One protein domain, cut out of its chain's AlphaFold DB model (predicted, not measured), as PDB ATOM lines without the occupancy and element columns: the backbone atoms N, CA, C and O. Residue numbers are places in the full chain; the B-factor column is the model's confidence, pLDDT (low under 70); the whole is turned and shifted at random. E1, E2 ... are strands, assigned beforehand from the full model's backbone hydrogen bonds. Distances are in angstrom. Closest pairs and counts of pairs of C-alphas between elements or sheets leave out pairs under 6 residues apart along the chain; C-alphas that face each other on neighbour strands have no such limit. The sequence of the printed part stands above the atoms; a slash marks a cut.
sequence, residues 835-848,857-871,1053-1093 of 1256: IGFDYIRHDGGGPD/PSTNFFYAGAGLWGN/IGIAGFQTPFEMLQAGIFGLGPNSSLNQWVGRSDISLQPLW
ATOM      1  N   ILE A 835     -35.308 -32.487  19.622       92.56
ATOM      2  CA  ILE A 835     -34.022 -31.837  19.344       92.56
ATOM      3  C   ILE A 835     -33.537 -31.242  20.661       92.56
ATOM      4  O   ILE A 835     -34.303 -30.576  21.356       92.56
ATOM      5  N   GLY A 836     -32.280 -31.482  21.019       90.69
ATOM      6  CA  GLY A 836     -31.747 -31.026  22.296       90.69
ATOM      7  C   GLY A 836     -30.287 -31.394  22.501       90.69
ATOM      8  O   GLY A 836     -29.593 -31.830  21.582       90.69
ATOM      9  N   PHE A 837     -29.827 -31.205  23.729       91.38
ATOM     10  CA  PHE A 837     -28.514 -31.640  24.165       91.38
ATOM     11  C   PHE A 837     -28.568 -32.158  25.594       91.38
ATOM     12  O   PHE A 837     -29.466 -31.821  26.366       91.38
ATOM     13  N   ASP A 838     -27.568 -32.954  25.922       88.00
ATOM     14  CA  ASP A 838     -27.340 -33.540  27.225       88.00
ATOM     15  C   ASP A 838     -25.863 -33.385  27.605       88.00
ATOM     16  O   ASP A 838     -24.976 -33.385  26.744       88.00
ATOM     17  N   TYR A 839     -25.608 -33.230  28.900       88.50
ATOM     18  CA  TYR A 839     -24.275 -33.115  29.477       88.50
ATOM     19  C   TYR A 839     -24.250 -33.858  30.810       88.50
ATOM     20  O   TYR A 839     -24.750 -33.359  31.822       88.50
ATOM     21  N   ILE A 840     -23.648 -35.045  30.807       84.19
ATOM     22  CA  ILE A 840     -23.528 -35.886  31.995       84.19
ATOM     23  C   ILE A 840     -22.079 -35.856  32.467       84.19
ATOM     24  O   ILE A 840     -21.155 -36.231  31.746       84.19
ATOM     25  N   ARG A 841     -21.877 -35.445  33.718       84.69
ATOM     26  CA  ARG A 841     -20.593 -35.546  34.410       84.69
ATOM     27  C   ARG A 841     -20.639 -36.749  35.351       84.69
ATOM     28  O   ARG A 841     -21.373 -36.733  36.336       84.69
ATOM     29  N   HIS A 842     -19.845 -37.776  35.063       78.75
ATOM     30  CA  HIS A 842     -19.703 -38.962  35.907       78.75
ATOM     31  C   HIS A 842     -18.422 -38.885  36.743       78.75
ATOM     32  O   HIS A 842     -17.345 -39.248  36.271       78.75
ATOM     33  N   ASP A 843     -18.537 -38.439  37.995       78.00
ATOM     34  CA  ASP A 843     -17.458 -38.533  38.983       78.00
ATOM     35  C   ASP A 843     -17.480 -39.890  39.710       78.00
ATOM     36  O   ASP A 843     -18.464 -40.248  40.358       78.00
ATOM     37  N   GLY A 844     -16.385 -40.651  39.594       68.75
ATOM     38  CA  GLY A 844     -16.229 -41.999  40.154       68.75
ATOM     39  C   GLY A 844     -15.748 -43.024  39.117       68.75
ATOM     40  O   GLY A 844     -15.848 -42.801  37.914       68.75
ATOM     41  N   GLY A 845     -15.201 -44.152  39.582       64.25
ATOM     42  CA  GLY A 845     -14.726 -45.230  38.708       64.25
ATOM     43  C   GLY A 845     -15.866 -46.122  38.209       64.25
ATOM     44  O   GLY A 845     -16.551 -46.758  39.013       64.25
ATOM     45  N   GLY A 846     -16.044 -46.199  36.890       60.41
ATOM     46  CA  GLY A 846     -16.894 -47.204  36.245       60.41
ATOM     47  C   GLY A 846     -16.150 -48.531  36.014       60.41
ATOM     48  O   GLY A 846     -14.918 -48.554  36.025       60.41
ATOM     49  N   PRO A 847     -16.864 -49.649  35.783       58.34
ATOM     50  CA  PRO A 847     -16.230 -50.910  35.412       58.34
ATOM     51  C   PRO A 847     -15.638 -50.829  33.993       58.34
ATOM     52  O   PRO A 847     -16.374 -50.674  33.019       58.34
ATOM     53  N   ASP A 848     -14.316 -50.981  33.856       60.09
ATOM     54  CA  ASP A 848     -13.677 -51.147  32.545       60.09
ATOM     55  C   ASP A 848     -14.023 -52.535  31.976       60.09
ATOM     56  O   ASP A 848     -13.403 -53.545  32.318       60.09
ATOM     57  N   PRO A 857     -10.503 -42.109  36.191       65.56
ATOM     58  CA  PRO A 857     -10.787 -40.779  35.667       65.56
ATOM     59  C   PRO A 857     -12.297 -40.505  35.778       65.56
ATOM     60  O   PRO A 857     -13.104 -41.362  35.410       65.56
ATOM     61  N   SER A 858     -12.712 -39.316  36.226       71.25
ATOM     62  CA  SER A 858     -14.113 -38.928  36.019       71.25
ATOM     63  C   SER A 858     -14.353 -38.641  34.538       71.25
ATOM     64  O   SER A 858     -13.431 -38.242  33.829       71.25
ATOM     65  N   THR A 859     -15.556 -38.909  34.032       77.25
ATOM     66  CA  THR A 859     -15.855 -38.857  32.592       77.25
ATOM     67  C   THR A 859     -16.967 -37.857  32.313       77.25
ATOM     68  O   THR A 859     -18.075 -37.997  32.826       77.25
ATOM     69  N   ASN A 860     -16.678 -36.863  31.474       83.38
ATOM     70  CA  ASN A 860     -17.683 -35.967  30.917       83.38
ATOM     71  C   ASN A 860     -18.194 -36.546  29.597       83.38
ATOM     72  O   ASN A 860     -17.410 -36.849  28.695       83.38
ATOM     73  N   PHE A 861     -19.511 -36.654  29.499       85.25
ATOM     74  CA  PHE A 861     -20.291 -36.954  28.309       85.25
ATOM     75  C   PHE A 861     -20.990 -35.663  27.880       85.25
ATOM     76  O   PHE A 861     -21.581 -34.967  28.706       85.25
ATOM     77  N   PHE A 862     -20.970 -35.362  26.589       89.12
ATOM     78  CA  PHE A 862     -21.835 -34.367  25.967       89.12
ATOM     79  C   PHE A 862     -22.440 -34.970  24.704       89.12
ATOM     80  O   PHE A 862     -21.718 -35.548  23.892       89.12
ATOM     81  N   TYR A 863     -23.743 -34.807  24.495       90.38
ATOM     82  CA  TYR A 863     -24.383 -35.236  23.256       90.38
ATOM     83  C   TYR A 863     -25.454 -34.230  22.845       90.38
ATOM     84  O   TYR A 863     -26.430 -34.041  23.563       90.38
ATOM     85  N   ALA A 864     -25.268 -33.573  21.698       92.31
ATOM     86  CA  ALA A 864     -26.228 -32.620  21.138       92.31
ATOM     87  C   ALA A 864     -26.689 -33.083  19.761       92.31
ATOM     88  O   ALA A 864     -25.865 -33.374  18.894       92.31
ATOM     89  N   GLY A 865     -27.999 -33.147  19.543       92.31
ATOM     90  CA  GLY A 865     -28.542 -33.796  18.360       92.31
ATOM     91  C   GLY A 865     -30.062 -33.781  18.272       92.31
ATOM     92  O   GLY A 865     -30.744 -32.967  18.898       92.31
ATOM     93  N   ALA A 866     -30.577 -34.707  17.473       92.88
ATOM     94  CA  ALA A 866     -31.996 -34.923  17.248       92.88
ATOM     95  C   ALA A 866     -32.365 -36.404  17.420       92.88
ATOM     96  O   ALA A 866     -31.509 -37.298  17.393       92.88
ATOM     97  N   GLY A 867     -33.655 -36.663  17.593       90.75
ATOM     98  CA  GLY A 867     -34.180 -37.998  17.816       90.75
ATOM     99  C   GLY A 867     -35.647 -38.154  17.438       90.75
ATOM    100  O   GLY A 867     -36.402 -37.186  17.399       90.75
ATOM    101  N   LEU A 868     -36.036 -39.394  17.153       90.94
ATOM    102  CA  LEU A 868     -37.421 -39.812  16.977       90.94
ATOM    103  C   LEU A 868     -37.811 -40.663  18.184       90.94
ATOM    104  O   LEU A 868     -37.282 -41.756  18.383       90.94
ATOM    105  N   TRP A 869     -38.722 -40.144  18.997       87.19
ATOM    106  CA  TRP A 869     -39.066 -40.691  20.303       87.19
ATOM    107  C   TRP A 869     -40.512 -41.185  20.321       87.19
ATOM    108  O   TRP A 869     -41.399 -40.553  19.746       87.19
ATOM    109  N   GLY A 870     -40.784 -42.327  20.955       82.50
ATOM    110  CA  GLY A 870     -42.163 -42.796  21.102       82.50
ATOM    111  C   GLY A 870     -42.988 -41.887  22.021       82.50
ATOM    112  O   GLY A 870     -42.521 -41.466  23.081       82.50
ATOM    113  N   ASN A 871     -44.225 -41.614  21.602       82.75
ATOM    114  CA  ASN A 871     -45.115 -40.590  22.164       82.75
ATOM    115  C   ASN A 871     -45.606 -40.824  23.610       82.75
ATOM    116  O   ASN A 871     -46.235 -39.941  24.195       82.75
ATOM    117  N   ILE A1053     -44.143 -50.506  20.447       93.62
ATOM    118  CA  ILE A1053     -42.824 -50.373  19.803       93.62
ATOM    119  C   ILE A1053     -42.043 -49.257  20.485       93.62
ATOM    120  O   ILE A1053     -42.400 -48.092  20.354       93.62
ATOM    121  N   GLY A1054     -40.988 -49.620  21.211       92.19
ATOM    122  CA  GLY A1054     -40.005 -48.673  21.720       92.19
ATOM    123  C   GLY A1054     -39.099 -48.189  20.592       92.19
ATOM    124  O   GLY A1054     -38.636 -49.013  19.799       92.19
ATOM    125  N   ILE A1055     -38.849 -46.881  20.531       90.12
ATOM    126  CA  ILE A1055     -37.821 -46.261  19.684       90.12
ATOM    127  C   ILE A1055     -36.963 -45.376  20.584       90.12
ATOM    128  O   ILE A1055     -37.455 -44.381  21.117       90.12
ATOM    129  N   ALA A1056     -35.694 -45.743  20.747       86.06
ATOM    130  CA  ALA A1056     -34.753 -45.069  21.635       86.06
ATOM    131  C   ALA A1056     -33.362 -44.926  20.987       86.06
ATOM    132  O   ALA A1056     -33.137 -45.383  19.860       86.06
ATOM    133  N   GLY A1057     -32.482 -44.170  21.639       85.00
ATOM    134  CA  GLY A1057     -31.134 -43.827  21.189       85.00
ATOM    135  C   GLY A1057     -30.063 -44.309  22.162       85.00
ATOM    136  O   GLY A1057     -30.061 -45.474  22.553       85.00
ATOM    137  N   PHE A1058     -29.126 -43.431  22.540       76.19
ATOM    138  CA  PHE A1058     -27.973 -43.806  23.368       76.19
ATOM    139  C   PHE A1058     -27.795 -42.932  24.613       76.19
ATOM    140  O   PHE A1058     -27.511 -41.742  24.497       76.19
ATOM    141  N   GLN A1059     -27.913 -43.572  25.784       70.56
ATOM    142  CA  GLN A1059     -27.426 -43.202  27.132       70.56
ATOM    143  C   GLN A1059     -27.703 -41.798  27.705       70.56
ATOM    144  O   GLN A1059     -27.408 -41.565  28.874       70.56
ATOM    145  N   THR A1060     -28.339 -40.902  26.957       75.00
ATOM    146  CA  THR A1060     -28.946 -39.672  27.487       75.00
ATOM    147  C   THR A1060     -30.053 -39.993  28.503       75.00
ATOM    148  O   THR A1060     -30.594 -41.107  28.490       75.00
ATOM    149  N   PRO A1061     -30.466 -39.041  29.364       71.81
ATOM    150  CA  PRO A1061     -31.699 -39.142  30.131       71.81
ATOM    151  C   PRO A1061     -32.871 -39.551  29.236       71.81
ATOM    152  O   PRO A1061     -33.220 -38.854  28.285       71.81
ATOM    153  N   PHE A1062     -33.465 -40.703  29.552       74.56
ATOM    154  CA  PHE A1062     -34.515 -41.335  28.751       74.56
ATOM    155  C   PHE A1062     -34.135 -41.563  27.274       74.56
ATOM    156  O   PHE A1062     -35.017 -41.541  26.439       74.56
ATOM    157  N   GLU A1063     -32.860 -41.759  26.926       85.75
ATOM    158  CA  GLU A1063     -32.397 -42.213  25.597       85.75
ATOM    159  C   GLU A1063     -32.974 -41.432  24.384       85.75
ATOM    160  O   GLU A1063     -33.081 -41.975  23.285       85.75
ATOM    161  N   MET A1064     -33.337 -40.154  24.556       86.69
ATOM    162  CA  MET A1064     -34.176 -39.400  23.604       86.69
ATOM    163  C   MET A1064     -33.473 -38.934  22.319       86.69
ATOM    164  O   MET A1064     -34.146 -38.448  21.408       86.69
ATOM    165  N   LEU A1065     -32.141 -39.015  22.249       88.25
ATOM    166  CA  LEU A1065     -31.348 -38.573  21.098       88.25
ATOM    167  C   LEU A1065     -30.767 -39.778  20.348       88.25
ATOM    168  O   LEU A1065     -29.987 -40.548  20.914       88.25
ATOM    169  N   GLN A1066     -31.105 -39.908  19.062       90.56
ATOM    170  CA  GLN A1066     -30.580 -40.963  18.189       90.56
ATOM    171  C   GLN A1066     -29.381 -40.526  17.342       90.56
ATOM    172  O   GLN A1066     -28.561 -41.376  17.022       90.56
ATOM    173  N   ALA A1067     -29.239 -39.253  16.960       91.94
ATOM    174  CA  ALA A1067     -28.115 -38.807  16.123       91.94
ATOM    175  C   ALA A1067     -27.656 -37.381  16.456       91.94
ATOM    176  O   ALA A1067     -28.485 -36.480  16.601       91.94
ATOM    177  N   GLY A1068     -26.342 -37.153  16.534       91.69
ATOM    178  CA  GLY A1068     -25.792 -35.860  16.944       91.69
ATOM    179  C   GLY A1068     -24.265 -35.767  16.972       91.69
ATOM    180  O   GLY A1068     -23.550 -36.661  16.517       91.69
ATOM    181  N   ILE A1069     -23.765 -34.667  17.540       91.88
ATOM    182  CA  ILE A1069     -22.357 -34.490  17.909       91.88
ATOM    183  C   ILE A1069     -22.126 -35.011  19.330       91.88
ATOM    184  O   ILE A1069     -22.799 -34.597  20.274       91.88
ATOM    185  N   PHE A1070     -21.176 -35.929  19.472       89.62
ATOM    186  CA  PHE A1070     -20.808 -36.584  20.722       89.62
ATOM    187  C   PHE A1070     -19.430 -36.099  21.171       89.62
ATOM    188  O   PHE A1070     -18.455 -36.224  20.427       89.62
ATOM    189  N   GLY A1071     -19.368 -35.539  22.374       88.75
ATOM    190  CA  GLY A1071     -18.155 -35.122  23.062       88.75
ATOM    191  C   GLY A1071     -17.879 -36.036  24.253       88.75
ATOM    192  O   GLY A1071     -18.765 -36.286  25.070       88.75
ATOM    193  N   LEU A1072     -16.641 -36.505  24.380       86.25
ATOM    194  CA  LEU A1072     -16.157 -37.277  25.523       86.25
ATOM    195  C   LEU A1072     -14.842 -36.674  26.036       86.25
ATOM    196  O   LEU A1072     -14.047 -36.128  25.262       86.25
ATOM    197  N   GLY A1073     -14.585 -36.769  27.339       83.25
ATOM    198  CA  GLY A1073     -13.276 -36.428  27.897       83.25
ATOM    199  C   GLY A1073     -13.178 -36.628  29.412       83.25
ATOM    200  O   GLY A1073     -14.198 -36.659  30.103       83.25
ATOM    201  N   PRO A1074     -11.959 -36.788  29.955       80.69
ATOM    202  CA  PRO A1074     -11.752 -36.962  31.386       80.69
ATOM    203  C   PRO A1074     -11.850 -35.648  32.181       80.69
ATOM    204  O   PRO A1074     -11.522 -34.564  31.686       80.69
ATOM    205  N   ASN A1075     -12.194 -35.773  33.462       76.94
ATOM    206  CA  ASN A1075     -12.143 -34.767  34.526       76.94
ATOM    207  C   ASN A1075     -12.922 -33.474  34.237       76.94
ATOM    208  O   ASN A1075     -14.084 -33.356  34.610       76.94
ATOM    209  N   SER A1076     -12.316 -32.477  33.599       75.75
ATOM    210  CA  SER A1076     -12.948 -31.198  33.216       75.75
ATOM    211  C   SER A1076     -12.885 -30.926  31.709       75.75
ATOM    212  O   SER A1076     -13.232 -29.836  31.260       75.75
ATOM    213  N   SER A1077     -12.441 -31.909  30.923       80.38
ATOM    214  CA  SER A1077     -12.289 -31.799  29.473       80.38
ATOM    215  C   SER A1077     -13.413 -32.505  28.710       80.38
ATOM    216  O   SER A1077     -13.965 -33.504  29.169       80.38
ATOM    217  N   LEU A1078     -13.702 -31.978  27.519       85.06
ATOM    218  CA  LEU A1078     -14.426 -32.620  26.423       85.06
ATOM    219  C   LEU A1078     -13.544 -32.430  25.184       85.06
ATOM    220  O   LEU A1078     -13.582 -31.375  24.550       85.06
ATOM    221  N   ASN A1079     -12.661 -33.388  24.906       85.12
ATOM    222  CA  ASN A1079     -11.608 -33.254  23.891       85.12
ATOM    223  C   ASN A1079     -11.701 -34.287  22.757       85.12
ATOM    224  O   ASN A1079     -11.045 -34.113  21.733       85.12
ATOM    225  N   GLN A1080     -12.534 -35.317  22.899       86.56
ATOM    226  CA  GLN A1080     -12.835 -36.285  21.848       86.56
ATOM    227  C   GLN A1080     -14.217 -35.973  21.272       86.56
ATOM    228  O   GLN A1080     -15.227 -36.262  21.908       86.56
ATOM    229  N   TRP A1081     -14.261 -35.369  20.084       91.31
ATOM    230  CA  TRP A1081     -15.504 -34.995  19.401       91.31
ATOM    231  C   TRP A1081     -15.701 -35.828  18.137       91.31
ATOM    232  O   TRP A1081     -14.797 -35.922  17.306       91.31
ATOM    233  N   VAL A1082     -16.884 -36.423  17.978       91.12
ATOM    234  CA  VAL A1082     -17.227 -37.265  16.823       91.12
ATOM    235  C   VAL A1082     -18.716 -37.152  16.481       91.12
ATOM    236  O   VAL A1082     -19.550 -36.914  17.353       91.12
ATOM    237  N   GLY A1083     -19.069 -37.323  15.206       90.12
ATOM    238  CA  GLY A1083     -20.462 -37.547  14.814       90.12
ATOM    239  C   GLY A1083     -20.905 -38.947  15.241       90.12
ATOM    240  O   GLY A1083     -20.192 -39.918  14.985       90.12
ATOM    241  N   ARG A1084     -22.058 -39.058  15.898       87.06
ATOM    242  CA  ARG A1084     -22.560 -40.312  16.470       87.06
ATOM    243  C   ARG A1084     -24.021 -40.545  16.087       87.06
ATOM    244  O   ARG A1084     -24.790 -39.594  15.942       87.06
ATOM    245  N   SER A1085     -24.392 -41.814  15.925       90.25
ATOM    246  CA  SER A1085     -25.779 -42.231  15.740       90.25
ATOM    247  C   SER A1085     -26.033 -43.635  16.283       90.25
ATOM    248  O   SER A1085     -25.318 -44.571  15.919       90.25
ATOM    249  N   ASP A1086     -27.098 -43.792  17.060       86.75
ATOM    250  CA  ASP A1086     -27.528 -45.033  17.696       86.75
ATOM    251  C   ASP A1086     -29.057 -45.106  17.620       86.75
ATOM    252  O   ASP A1086     -29.740 -44.132  17.923       86.75
ATOM    253  N   ILE A1087     -29.610 -46.253  17.219       87.88
ATOM    254  CA  ILE A1087     -31.062 -46.471  17.172       87.88
ATOM    255  C   ILE A1087     -31.359 -47.852  17.748       87.88
ATOM    256  O   ILE A1087     -30.898 -48.861  17.213       87.88
ATOM    257  N   SER A1088     -32.161 -47.900  18.807       88.00
ATOM    258  CA  SER A1088     -32.713 -49.127  19.374       88.00
ATOM    259  C   SER A1088     -34.215 -49.214  19.078       88.00
ATOM    260  O   SER A1088     -34.948 -48.225  19.135       88.00
ATOM    261  N   LEU A1089     -34.673 -50.413  18.706       91.19
ATOM    262  CA  LEU A1089     -36.073 -50.713  18.391       91.19
ATOM    263  C   LEU A1089     -36.524 -51.912  19.226       91.19
ATOM    264  O   LEU A1089     -35.926 -52.986  19.128       91.19
ATOM    265  N   GLN A1090     -37.571 -51.749  20.037       90.94
ATOM    266  CA  GLN A1090     -37.949 -52.744  21.046       90.94
ATOM    267  C   GLN A1090     -39.445 -53.114  20.995       90.94
ATOM    268  O   GLN A1090     -40.283 -52.350  21.476       90.94
ATOM    269  N   PRO A1091     -39.824 -54.295  20.466       94.81
ATOM    270  CA  PRO A1091     -41.191 -54.795  20.573       94.81
ATOM    271  C   PRO A1091     -41.481 -55.304  21.995       94.81
ATOM    272  O   PRO A1091     -40.805 -56.201  22.500       94.81
ATOM    273  N   LEU A1092     -42.506 -54.742  22.639       93.12
ATOM    274  CA  LEU A1092     -42.848 -54.967  24.046       93.12
ATOM    275  C   LEU A1092     -44.313 -55.398  24.218       93.12
ATOM    276  O   LEU A1092     -45.242 -54.612  24.030       93.12
ATOM    277  N   TRP A1093     -44.526 -56.647  24.637       94.44
ATOM    278  CA  TRP A1093     -45.836 -57.153  25.067       94.44
ATOM    279  C   TRP A1093     -46.045 -56.885  26.560       94.44
ATOM    280  O   TRP A1093     -45.278 -57.365  27.395       94.44
TER     281      TRP A1093
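AT A GLANCE: This is residues 835 to 848, 857 to 871 and 1053 to 1093 of the 1256 residues of an uncharacterized protein of Aquisphaera giovannonii (UniProt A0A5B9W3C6). A twisted sheet of four strands, E1, E2, E4 and E5, makes the broad leg of a wide V, and a small two-strand ribbon, E3 and E6, belongs to the narrower leg. E2 bends and E5 runs on into E6 where the legs meet, while the link of residues 1057 to 1066 lies on the inner side of the V. The printed part has 70 residues, with no named helix and six strands in the order E1, E2, E3, E4, E5, E6; both sheets are antiparallel, the larger in the order E1, E2, E4, E5, and the class is all strand. It is only just loose, close to compact, with a radius of gyration of the C-alphas of 13.3 A, and elongated, spanning 40 by 24 by 16 A.

IN THESE COORDINATES: In the larger sheet, E1 is residues 835 to 842, 23.0 A long, and its first C-alpha is at (-34.022, -31.837, 19.344). E2, the longest strand, is residues 859 to 869, 26.3 A. E4 is residues 1067 to 1074, 22.5 A, and E5 is residues 1080 to 1085, 15.5 A. In the smaller sheet, E3 is residues 1053 to 1056, beginning at C-alpha (-42.824, -50.373, 19.803), and E6 is residues 1088 to 1092, ending at C-alpha (-42.848, -54.967, 24.046).

HOW THE PARTS SIT: In the larger sheet E1 and E5 are the edge strands, and E2 and E4 are inner strands. E1 and E2 are antiparallel at 154 degrees, with N 838 and O 863 2.8 A apart, within hydrogen-bond range. E2 and E4 are antiparallel at 170 degrees, with N 862 and O 1071 at 2.8 A. E4 and E5 form a hairpin, antiparallel at 149 degrees, with N 1070 and O 1082 at 2.8 A. E2 bends by 76 degrees at residue 866, and beyond that bend the closest C-alphas of E2 and E3 are those of Trp 869 and Ile 1055, 5.7 A apart. E5 runs on into E6 across a break of 2 residues, at 44 degrees. E3 and E6 are antiparallel at 153 degrees, with N 1054 and O 1090 at 2.8 A. Among the pairs that are apart are E1 and E6, and E4 and E6.

THE WHOLE: The C-alphas of Ser 1076 and Trp 1093 are the two farthest apart, at 42.7 A. Residues 849 to 856 are not printed, and C-alphas 848 and 857 are 11.2 A apart across that cut; residues 872 to 1052 are not printed either, and C-alphas 871 and 1053 are 10.3 A apart. Of the links that are printed whole, E4 to E5 and E5 to E6 are tight, E3 to E4 is short, and none is long. The mean pLDDT of the printed part is 84.3, and the model's confidence is under 70 at residues 844 to 848 and residue 857.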